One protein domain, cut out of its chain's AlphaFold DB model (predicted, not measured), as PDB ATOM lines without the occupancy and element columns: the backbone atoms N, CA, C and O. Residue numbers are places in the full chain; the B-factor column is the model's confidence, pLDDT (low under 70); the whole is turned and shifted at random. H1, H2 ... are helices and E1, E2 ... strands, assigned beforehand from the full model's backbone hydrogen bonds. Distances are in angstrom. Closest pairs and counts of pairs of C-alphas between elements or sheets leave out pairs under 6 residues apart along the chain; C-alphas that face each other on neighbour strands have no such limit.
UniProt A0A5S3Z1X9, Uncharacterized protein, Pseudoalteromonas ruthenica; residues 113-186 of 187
ATOM      1  N   GLU A 113     173.844 168.214 183.855       77.38
ATOM      2  CA  GLU A 113     173.575 166.779 183.905       77.38
ATOM      3  C   GLU A 113     174.859 166.015 184.247       77.38
ATOM      4  O   GLU A 113     175.891 166.188 183.604       77.38
ATOM      5  N   GLN A 114     174.823 165.179 185.287       77.62
ATOM      6  CA  GLN A 114     175.971 164.350 185.650       77.62
ATOM      7  C   GLN A 114     175.897 163.002 184.930       77.62
ATOM      8  O   GLN A 114     174.984 162.214 185.174       77.62
ATOM      9  N   ILE A 115     176.902 162.710 184.104       78.62
ATOM     10  CA  ILE A 115     177.020 161.466 183.341       78.62
ATOM     11  C   ILE A 115     178.325 160.777 183.745       78.62
ATOM     12  O   ILE A 115     179.420 161.097 183.274       78.62
ATOM     13  N   GLY A 116     178.215 159.838 184.687       80.38
ATOM     14  CA  GLY A 116     179.380 159.201 185.296       80.38
ATOM     15  C   GLY A 116     180.272 160.230 186.014       80.38
ATOM     16  O   GLY A 116     179.785 160.915 186.919       80.38
ATOM     17  N   PRO A 117     181.571 160.336 185.662       81.56
ATOM     18  CA  PRO A 117     182.475 161.314 186.261       81.56
ATOM     19  C   PRO A 117     182.430 162.702 185.593       81.56
ATOM     20  O   PRO A 117     183.072 163.627 186.091       81.56
ATOM     21  N   TYR A 118     181.695 162.856 184.487       84.56
ATOM     22  CA  TYR A 118     181.590 164.115 183.758       84.56
ATOM     23  C   TYR A 118     180.296 164.856 184.103       84.56
ATOM     24  O   TYR A 118     179.283 164.257 184.470       84.56
ATOM     25  N   ILE A 119     180.336 166.176 183.975       84.69
ATOM     26  CA  ILE A 119     179.206 167.081 184.174       84.69
ATOM     27  C   ILE A 119     178.985 167.818 182.856       84.69
ATOM     28  O   ILE A 119     179.828 168.609 182.439       84.69
ATOM     29  N   LEU A 120     177.860 167.558 182.206       83.00
ATOM     30  CA  LEU A 120     177.423 168.250 181.003       83.00
ATOM     31  C   LEU A 120     176.688 169.527 181.404       83.00
ATOM     32  O   LEU A 120     175.734 169.461 182.173       83.00
ATOM     33  N   ALA A 121     177.121 170.677 180.892       82.19
ATOM     34  CA  ALA A 121     176.486 171.966 181.128       82.19
ATOM     35  C   ALA A 121     175.975 172.583 179.820       82.19
ATOM     36  O   ALA A 121     176.718 172.650 178.843       82.19
ATOM     37  N   GLN A 122     174.750 173.103 179.812       79.12
ATOM     38  CA  GLN A 122     174.234 173.943 178.730       79.12
ATOM     39  C   GLN A 122     174.411 175.419 179.087       79.12
ATOM     40  O   GLN A 122     173.926 175.890 180.113       79.12
ATOM     41  N   GLN A 123     175.112 176.164 178.243       76.56
ATOM     42  CA  GLN A 123     175.369 177.590 178.424       76.56
ATOM     43  C   GLN A 123     174.814 178.359 177.231       76.56
ATOM     44  O   GLN A 123     174.885 177.888 176.099       76.56
ATOM     45  N   HIS A 124     174.243 179.535 177.465       70.12
ATOM     46  CA  HIS A 124     173.891 180.427 176.366       70.12
ATOM     47  C   HIS A 124     175.176 180.999 175.759       70.12
ATOM     48  O   HIS A 124     176.095 181.345 176.504       70.12
ATOM     49  N   ASN A 125     175.270 181.041 174.431       67.75
ATOM     50  CA  ASN A 125     176.399 181.679 173.771       67.75
ATOM     51  C   ASN A 125     176.066 183.154 173.537       67.75
ATOM     52  O   ASN A 125     175.194 183.463 172.736       67.75
ATOM     53  N   ASP A 126     176.777 184.059 174.206       67.50
ATOM     54  CA  ASP A 126     176.570 185.499 174.009       67.50
ATOM     55  C   ASP A 126     177.057 185.976 172.623       67.50
ATOM     56  O   ASP A 126     176.655 187.038 172.155       67.50
ATOM     57  N   ASN A 127     177.906 185.185 171.950       67.94
ATOM     58  CA  ASN A 127     178.541 185.550 170.681       67.94
ATOM     59  C   ASN A 127     177.878 184.931 169.439       67.94
ATOM     60  O   ASN A 127     178.123 185.401 168.331       67.94
ATOM     61  N   GLU A 128     177.052 183.892 169.588       62.16
ATOM     62  CA  GLU A 128     176.333 183.259 168.474       62.16
ATOM     63  C   GLU A 128     174.913 182.883 168.904       62.16
ATOM     64  O   GLU A 128     174.716 182.457 170.041       62.16
ATOM     65  N   PRO A 129     173.907 182.965 168.016       59.00
ATOM     66  CA  PRO A 129     172.552 182.549 168.352       59.00
ATOM     67  C   PRO A 129     172.507 181.037 168.626       59.00
ATOM     68  O   PRO A 129     172.468 180.224 167.705       59.00
ATOM     69  N   GLY A 130     172.499 180.648 169.903       68.88
ATOM     70  CA  GLY A 130     172.375 179.247 170.294       68.88
ATOM     71  C   GLY A 130     172.800 178.932 171.726       68.88
ATOM     72  O   GLY A 130     173.226 179.790 172.498       68.88
ATOM     73  N   TYR A 131     172.667 177.655 172.079       71.75
ATOM     74  CA  TYR A 131     173.227 177.094 173.306       71.75
ATOM     75  C   TYR A 131     174.528 176.359 172.972       71.75
ATOM     76  O   TYR A 131     174.602 175.634 171.980       71.75
ATOM     77  N   MET A 132     175.544 176.530 173.808       78.81
ATOM     78  CA  MET A 132     176.757 175.723 173.821       78.81
ATOM     79  C   MET A 132     176.640 174.636 174.876       78.81
ATOM     80  O   MET A 132     176.074 174.847 175.950       78.81
ATOM     81  N   GLN A 133     177.214 173.482 174.578       82.00
ATOM     82  CA  GLN A 133     177.353 172.406 175.541       82.00
ATOM     83  C   GLN A 133     178.810 172.294 175.952       82.00
ATOM     84  O   GLN A 133     179.704 172.230 175.107       82.00
ATOM     85  N   VAL A 134     179.049 172.313 177.258       84.94
ATOM     86  CA  VAL A 134     180.387 172.260 177.838       84.94
ATOM     87  C   VAL A 134     180.459 171.072 178.774       84.94
ATOM     88  O   VAL A 134     179.644 170.935 179.687       84.94
ATOM     89  N   LEU A 135     181.437 170.209 178.543       86.38
ATOM     90  CA  LEU A 135     181.708 169.059 179.378       86.38
ATOM     91  C   LEU A 135     182.780 169.412 180.404       86.38
ATOM     92  O   LEU A 135     183.881 169.835 180.049       86.38
ATOM     93  N   TYR A 136     182.469 169.196 181.674       86.94
ATOM     94  CA  TYR A 136     183.370 169.430 182.791       86.94
ATOM     95  C   TYR A 136     183.713 168.138 183.524       86.94
ATOM     96  O   TYR A 136     182.919 167.198 183.572       86.94
ATOM     97  N   VAL A 137     184.864 168.134 184.190       87.94
ATOM     98  CA  VAL A 137     185.184 167.186 185.263       87.94
ATOM     99  C   VAL A 137     185.298 167.939 186.581       87.94
ATOM    100  O   VAL A 137     185.855 169.036 186.643       87.94
ATOM    101  N   SER A 138     184.748 167.348 187.641       84.62
ATOM    102  CA  SER A 138     184.911 167.841 189.008       84.62
ATOM    103  C   SER A 138     186.221 167.309 189.587       84.62
ATOM    104  O   SER A 138     186.324 166.132 189.926       84.62
ATOM    105  N   CYS A 139     187.222 168.179 189.692       83.31
ATOM    106  CA  CYS A 139     188.507 167.862 190.300       83.31
ATOM    107  C   CYS A 139     188.489 168.215 191.791       83.31
ATOM    108  O   CYS A 139     188.364 169.402 192.119       83.31
ATOM    109  N   PRO A 140     188.611 167.232 192.700       80.81
ATOM    110  CA  PRO A 140     188.594 167.493 194.131       80.81
ATOM    111  C   PRO A 140     189.833 168.286 194.566       80.81
ATOM    112  O   PRO A 140     190.932 168.120 194.038       80.81
ATOM    113  N   LYS A 141     189.644 169.152 195.557       78.56
ATOM    114  CA  LYS A 141     190.663 169.931 196.265       78.56
ATOM    115  C   LYS A 141     190.567 169.654 197.772       78.56
ATOM    116  O   LYS A 141     189.678 168.944 198.241       78.56
ATOM    117  N   ALA A 142     191.503 170.210 198.541       75.06
ATOM    118  CA  ALA A 142     191.496 170.108 199.999       75.06
ATOM    119  C   ALA A 142     190.188 170.648 200.606       75.06
ATOM    120  O   ALA A 142     189.553 171.526 200.027       75.06
ATOM    121  N   LEU A 143     189.818 170.150 201.792       66.75
ATOM    122  CA  LEU A 143     188.665 170.625 202.577       66.75
ATOM    123  C   LEU A 143     187.307 170.519 201.850       66.75
ATOM    124  O   LEU A 143     186.408 171.319 202.096       66.75
ATOM    125  N   GLY A 144     187.160 169.541 200.949       63.28
ATOM    126  CA  GLY A 144     185.912 169.262 200.230       63.28
ATOM    127  C   GLY A 144     185.679 170.121 198.987       63.28
ATOM    128  O   GLY A 144     184.805 169.785 198.197       63.28
ATOM    129  N   PHE A 145     186.486 171.166 198.767       68.75
ATOM    130  CA  PHE A 145     186.382 172.033 197.593       68.75
ATOM    131  C   PHE A 145     186.608 171.268 196.288       68.75
ATOM    132  O   PHE A 145     187.244 170.217 196.262       68.75
ATOM    133  N   TYR A 146     186.147 171.834 195.176       73.31
ATOM    134  CA  TYR A 146     186.412 171.282 193.849       73.31
ATOM    135  C   TYR A 146     186.647 172.379 192.811       73.31
ATOM    136  O   TYR A 146     186.285 173.543 192.990       73.31
ATOM    137  N   ARG A 147     187.285 172.002 191.705       79.12
ATOM    138  CA  ARG A 147     187.411 172.818 190.497       79.12
ATOM    139  C   ARG A 147     186.685 172.112 189.364       79.12
ATOM    140  O   ARG A 147     186.916 170.929 189.148       79.12
ATOM    141  N   LEU A 148     185.842 172.837 188.635       81.69
ATOM    142  CA  LEU A 148     185.360 172.377 187.336       81.69
ATOM    143  C   LEU A 148     186.436 172.672 186.294       81.69
ATOM    144  O   LEU A 148     186.827 173.828 186.119       81.69
ATOM    145  N   THR A 149     186.926 171.627 185.639       85.75
ATOM    146  CA  THR A 149     187.868 171.741 184.523       85.75
ATOM    147  C   THR A 149     187.125 171.410 183.239       85.75
ATOM    148  O   THR A 149     186.500 170.354 183.152       85.75
ATOM    149  N   GLU A 150     187.145 172.333 182.277       87.12
ATOM    150  CA  GLU A 150     186.552 172.132 180.951       87.12
ATOM    151  C   GLU A 150     187.356 171.072 180.194       87.12
ATOM    152  O   GLU A 150     188.577 171.166 180.091       87.12
ATOM    153  N   VAL A 151     186.661 170.049 179.703       87.44
ATOM    154  CA  VAL A 151     187.234 168.957 178.906       87.44
ATOM    155  C   VAL A 151     186.972 169.197 177.433       87.44
ATOM    156  O   VAL A 151     187.862 169.043 176.602       87.44
ATOM    157  N   GLN A 152     185.733 169.558 177.110       84.62
ATOM    158  CA  GLN A 152     185.300 169.741 175.738       84.62
ATOM    159  C   GLN A 152     184.151 170.737 175.670       84.62
ATOM    160  O   GLN A 152     183.336 170.837 176.587       84.62
ATOM    161  N   ARG A 153     184.069 171.432 174.542       84.00
ATOM    162  CA  ARG A 153     182.993 172.355 174.207       84.00
ATOM    163  C   ARG A 153     182.483 172.042 172.812       84.00
ATOM    164  O   ARG A 153     183.284 171.809 171.909       84.00
ATOM    165  N   GLN A 154     181.167 172.042 172.646       77.88
ATOM    166  CA  GLN A 154     180.522 171.800 171.364       77.88
ATOM    167  C   GLN A 154     179.368 172.791 171.145       77.88
ATOM    168  O   GLN A 154     178.576 173.022 172.066       77.88
ATOM    169  N   PRO A 155     179.270 173.402 169.952       73.81
ATOM    170  CA  PRO A 155     178.174 174.302 169.625       73.81
ATOM    171  C   PRO A 155     176.891 173.530 169.297       73.81
ATOM    172  O   PRO A 155     176.926 172.546 168.560       73.81
ATOM    173  N   GLY A 156     175.759 174.048 169.782       62.50
ATOM    174  CA  GLY A 156     174.418 173.705 169.312       62.50
ATOM    175  C   GLY A 156     173.919 172.291 169.650       62.50
ATOM    176  O   GLY A 156     174.642 171.470 170.210       62.50
ATOM    177  N   PRO A 157     172.641 172.000 169.348       57.91
ATOM    178  CA  PRO A 157     172.130 170.634 169.308       57.91
ATOM    179  C   PRO A 157     172.751 169.838 168.140       57.91
ATOM    180  O   PRO A 157     173.098 170.432 167.117       57.91
ATOM    181  N   PRO A 158     172.827 168.495 168.236       59.75
ATOM    182  CA  PRO A 158     172.184 167.639 169.238       59.75
ATOM    183  C   PRO A 158     172.885 167.643 170.601       59.75
ATOM    184  O   PRO A 158     174.029 168.065 170.727       59.75
ATOM    185  N   ALA A 159     172.179 167.172 171.636       64.12
ATOM    186  CA  ALA A 159     172.793 166.979 172.942       64.12
ATOM    187  C   ALA A 159     174.011 166.051 172.834       64.12
ATOM    188  O   ALA A 159     173.943 165.011 172.180       64.12
ATOM    189  N   MET A 160     175.117 166.440 173.463       72.50
ATOM    190  CA  MET A 160     176.333 165.656 173.584       72.50
ATOM    191  C   MET A 160     175.994 164.414 174.403       72.50
ATOM    192  O   MET A 160     175.845 164.461 175.622       72.50
ATOM    193  N   LEU A 161     175.825 163.296 173.706       75.44
ATOM    194  CA  LEU A 161     175.530 162.008 174.312       75.44
ATOM    195  C   LEU A 161     176.850 161.309 174.619       75.44
ATOM    196  O   LEU A 161     177.696 161.164 173.739       75.44
ATOM    197  N   LEU A 162     177.036 160.878 175.865       82.69
ATOM    198  CA  LEU A 162     178.222 160.126 176.265       82.69
ATOM    199  C   LEU A 162     177.914 158.635 176.329       82.69
ATOM    200  O   LEU A 162     176.937 158.214 176.946       82.69
ATOM    201  N   VAL A 163     178.791 157.827 175.736       85.75
ATOM    202  CA  VAL A 163     178.683 156.367 175.731       85.75
ATOM    203  C   VAL A 163     179.917 155.773 176.392       85.75
ATOM    204  O   VAL A 163     181.047 156.151 176.086       85.75
ATOM    205  N   LYS A 164     179.709 154.815 177.295       86.25
ATOM    206  CA  LYS A 164     180.796 154.062 177.919       86.25
ATOM    207  C   LYS A 164     181.079 152.795 177.111       86.25
ATOM    208  O   LYS A 164     180.192 151.953 176.985       86.25
ATOM    209  N   ARG A 165     182.303 152.641 176.602       86.69
ATOM    210  CA  ARG A 165     182.797 151.437 175.905       86.69
ATOM    211  C   ARG A 165     184.099 150.995 176.563       86.69
ATOM    212  O   ARG A 165     184.948 151.835 176.831       86.69
ATOM    213  N   ASP A 166     184.230 149.716 176.902       83.75
ATOM    214  CA  ASP A 166     185.471 149.135 177.446       83.75
ATOM    215  C   ASP A 166     186.131 149.952 178.577       83.75
ATOM    216  O   ASP A 166     187.344 150.115 178.647       83.75
ATOM    217  N   LYS A 167     185.303 150.460 179.503       81.88
ATOM    218  CA  LYS A 167     185.679 151.320 180.649       81.88
ATOM    219  C   LYS A 167     186.118 152.753 180.308       81.88
ATOM    220  O   LYS A 167     186.284 153.530 181.245       81.88
ATOM    221  N   GLN A 168     186.201 153.130 179.038       85.12
ATOM    222  CA  GLN A 168     186.414 154.506 178.588       85.12
ATOM    223  C   GLN A 168     185.098 155.178 178.180       85.12
ATOM    224  O   GLN A 168     184.111 154.521 177.841       85.12
ATOM    225  N   TRP A 169     185.069 156.506 178.267       86.62
ATOM    226  CA  TRP A 169     183.927 157.320 177.863       86.62
ATOM    227  C   TRP A 169     184.206 157.968 176.516       86.62
ATOM    228  O   TRP A 169     185.312 158.436 176.272       86.62
ATOM    229  N   PHE A 170     183.193 158.008 175.661       86.62
ATOM    230  CA  PHE A 170     183.267 158.555 174.312       86.62
ATOM    231  C   PHE A 170     182.099 159.504 174.091       86.62
ATOM    232  O   PHE A 170     181.007 159.273 174.619       86.62
ATOM    233  N   VAL A 171     182.308 160.529 173.271       83.38
ATOM    234  CA  VAL A 171     181.194 161.296 172.710       83.38
ATOM    235  C   VAL A 171     180.566 160.461 171.595       83.38
ATOM    236  O   VAL A 171     181.257 159.896 170.750       83.38
ATOM    237  N   GLN A 172     179.244 160.328 171.598       79.44
ATOM    238  CA  GLN A 172     178.536 159.542 170.600       79.44
ATOM    239  C   GLN A 172     178.823 160.080 169.193       79.44
ATOM    240  O   GLN A 172     178.650 161.264 168.922       79.44
ATOM    241  N   GLY A 173     179.240 159.188 168.292       74.75
ATOM    242  CA  GLY A 173     179.608 159.548 166.920       74.75
ATOM    243  C   GLY A 173     181.071 159.957 166.744       74.75
ATOM    244  O   GLY A 173     181.461 160.264 165.622       74.75
ATOM    245  N   THR A 174     181.886 159.929 167.804       75.00
ATOM    246  CA  THR A 174     183.340 160.090 167.706       75.00
ATOM    247  C   THR A 174     184.066 158.847 168.218       75.00
ATOM    248  O   THR A 174     183.581 158.132 169.098       75.00
ATOM    249  N   ASP A 175     185.256 158.607 167.669       76.94
ATOM    250  CA  ASP A 175     186.194 157.588 168.163       76.94
ATOM    251  C   ASP A 175     187.208 158.180 169.158       76.94
ATOM    252  O   ASP A 175     188.141 157.514 169.605       76.94
ATOM    253  N   HIS A 176     187.025 159.450 169.534       77.12
ATOM    254  CA  HIS A 176     187.870 160.123 170.505       77.12
ATOM    255  C   HIS A 176     187.436 159.754 171.922       77.12
ATOM    256  O   HIS A 176     186.378 160.168 172.401       77.12
ATOM    257  N   ALA A 177     188.284 158.973 172.593       83.19
ATOM    258  CA  ALA A 177     188.141 158.701 174.013       83.19
ATOM    259  C   ALA A 177     188.302 160.003 174.809       83.19
ATOM    260  O   ALA A 177     189.239 160.775 174.589       83.19
ATOM    261  N   LEU A 178     187.394 160.233 175.753       85.69
ATOM    262  CA  LEU A 178     187.525 161.310 176.719       85.69
ATOM    263  C   LEU A 178     188.656 160.975 177.699       85.69
ATOM    264  O   LEU A 178     188.722 159.838 178.183       85.69
ATOM    265  N   PRO A 179     189.517 161.954 178.031       84.25
ATOM    266  CA  PRO A 179     190.577 161.744 179.001       84.25
ATOM    267  C   PRO A 179     189.978 161.393 180.359       84.25
ATOM    268  O   PRO A 179     188.897 161.871 180.734       84.25
ATOM    269  N   SER A 180     190.663 160.527 181.095       85.38
ATOM    270  CA  SER A 180     190.191 160.086 182.400       85.38
ATOM    271  C   SER A 180     190.217 161.246 183.407       85.38
ATOM    272  O   SER A 180     191.047 162.154 183.301       85.38
ATOM    273  N   PRO A 181     189.343 161.237 184.430       83.25
ATOM    274  CA  PRO A 181     189.356 162.275 185.459       83.25
ATOM    275  C   PRO A 181     190.714 162.442 186.151       83.25
ATOM    276  O   PRO A 181     191.078 163.564 186.478       83.25
ATOM    277  N   GLY A 182     191.477 161.355 186.340       82.94
ATOM    278  CA  GLY A 182     192.823 161.415 186.924       82.94
ATOM    279  C   GLY A 182     193.791 162.235 186.070       82.94
ATOM    280  O   GLY A 182     194.412 163.169 186.572       82.94
ATOM    281  N   GLU A 183     193.811 161.983 184.758       85.06
ATOM    282  CA  GLU A 183     194.651 162.721 183.803       85.06
ATOM    283  C   GLU A 183     194.285 164.210 183.743       85.06
ATOM    284  O   GLU A 183     195.166 165.067 183.722       85.06
ATOM    285  N   ILE A 184     192.988 164.541 183.766       85.75
ATOM    286  CA  ILE A 184     192.510 165.933 183.716       85.75
ATOM    287  C   ILE A 184     192.817 166.676 185.022       85.75
ATOM    288  O   ILE A 184     193.138 167.866 185.014       85.75
ATOM    289  N   CYS A 185     192.682 165.993 186.158       84.69
ATOM    290  CA  CYS A 185     192.870 166.593 187.474       84.69
ATOM    291  C   CYS A 185     194.332 166.599 187.943       84.69
ATOM    292  O   CYS A 185     194.608 167.188 188.989       84.69
ATOM    293  N   GLY A 186     195.251 165.999 187.176       79.31
ATOM    294  CA  GLY A 186     196.677 165.925 187.499       79.31
ATOM    295  C   GLY A 186     196.975 165.028 188.703       79.31
ATOM    296  O   GLY A 186     197.813 165.396 189.527       79.31
TER     297      GLY A 186
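This is residues 113 to 186 of the 187 residues of an uncharacterized protein of Pseudoalteromonas ruthenica (UniProt A0A5S3Z1X9). A strongly twisted sheet of four long and short strands, E1 to E4, makes the main body; a small hairpin, E5 and E6, is set off from it, and the short helix H1, near the end of the printed part, packs over strand E3. The sheet is a meander, each strand the antiparallel neighbour of the one before, in the order E1, E2, E3, E4, and the contact between sheet and hairpin is slight. The printed part has 74 residues, with six named strands and then one named helix, in the order E1, E2, E3, E4, E5, E6, H1; the class is mostly strand. The whole is only just compact, close to loose, with a radius of gyration of the C-alphas of 13.2 A, and the C-alphas span 39 by 31 by 18 A.

Begin at the first printed residue, with E1, residues 113 to 115, an edge strand. It forms a hairpin with E2, residues 118 to 124, where the two run antiparallel at 150 degrees between their directions; look for N 113 and O 120, 2.8 A apart. E2 forms the next hairpin with E3, residues 131 to 140, antiparallel at 143 degrees; C-alphas 120 and 135 face each other at 4.7 A, and N 121 and O 134 are within hydrogen-bond range at 2.8 A. E3 forms a third hairpin with E4, residues 146 to 155, the other edge strand, antiparallel at 155 degrees. Here N 137 and O 149 are 2.9 A apart, and N 147 and O 139 are 2.8 A apart. E4 bends by 55 degrees at residue 152. From edge to edge of this sheet the strands' lines turn by 84 degrees. Further on, E5, residues 162 to 165, and E6, residues 168 to 171, form a hairpin, antiparallel at 143 degrees, with N 163 and O 170 at 2.9 A. E5 comes nearest to E1 at the C-alphas of Ile 115 and Leu 162, 7.3 A apart, while E6 is apart from E1, E2, E3 and E4. Last, H1, residues 181 to 185, is on the four-stranded sheet, over E3, at a height of 8.2 A over the sheet. Its closest C-alphas to E3 are those of Cys 185 and Cys 139, 5.4 A apart; to E4 they are those of Ile 184 and Thr 149, 7.5 A apart. H1 is apart from E5. In H1 every O i to N i+4 pair is within hydrogen-bond range.

Find C-alpha 113 at (173.575, 166.779, 183.905); there E1 begins, and it covers 6.4 A from first to last C-alpha. E2 follows from Tyr 118 to His 124, 19.5 A long. Find C-alpha 131 at (173.227, 177.094, 173.306); from there E3 runs 27.6 A to Pro 140. E4 goes from Tyr 146 to Pro 155, 25.8 A; E3 and E4 are the longest strands, with 10 residues each. E5, from Leu 162 to Arg 165, is 9.8 A long, and E6, from Gln 168 to Val 171, is 10.4 A long. H1 runs 5.9 A from Pro 181 and ends at C-alpha 185, at (192.870, 166.593, 187.474).

The two C-alphas farthest apart are those of Pro 129 and Leu 143, at 39.7 A. The printed part has no cut. The links E1 to E2, E3 to E4 and E5 to E6 are tight; those from E2 to E3, E4 to E5 and E6 to H1 are short, and no link is long. The mean pLDDT of the printed part is 78.5. Look at residues 125 to 130, 143 to 145 and 156 to 159 for the 13 residues under 70, where the model's confidence is low.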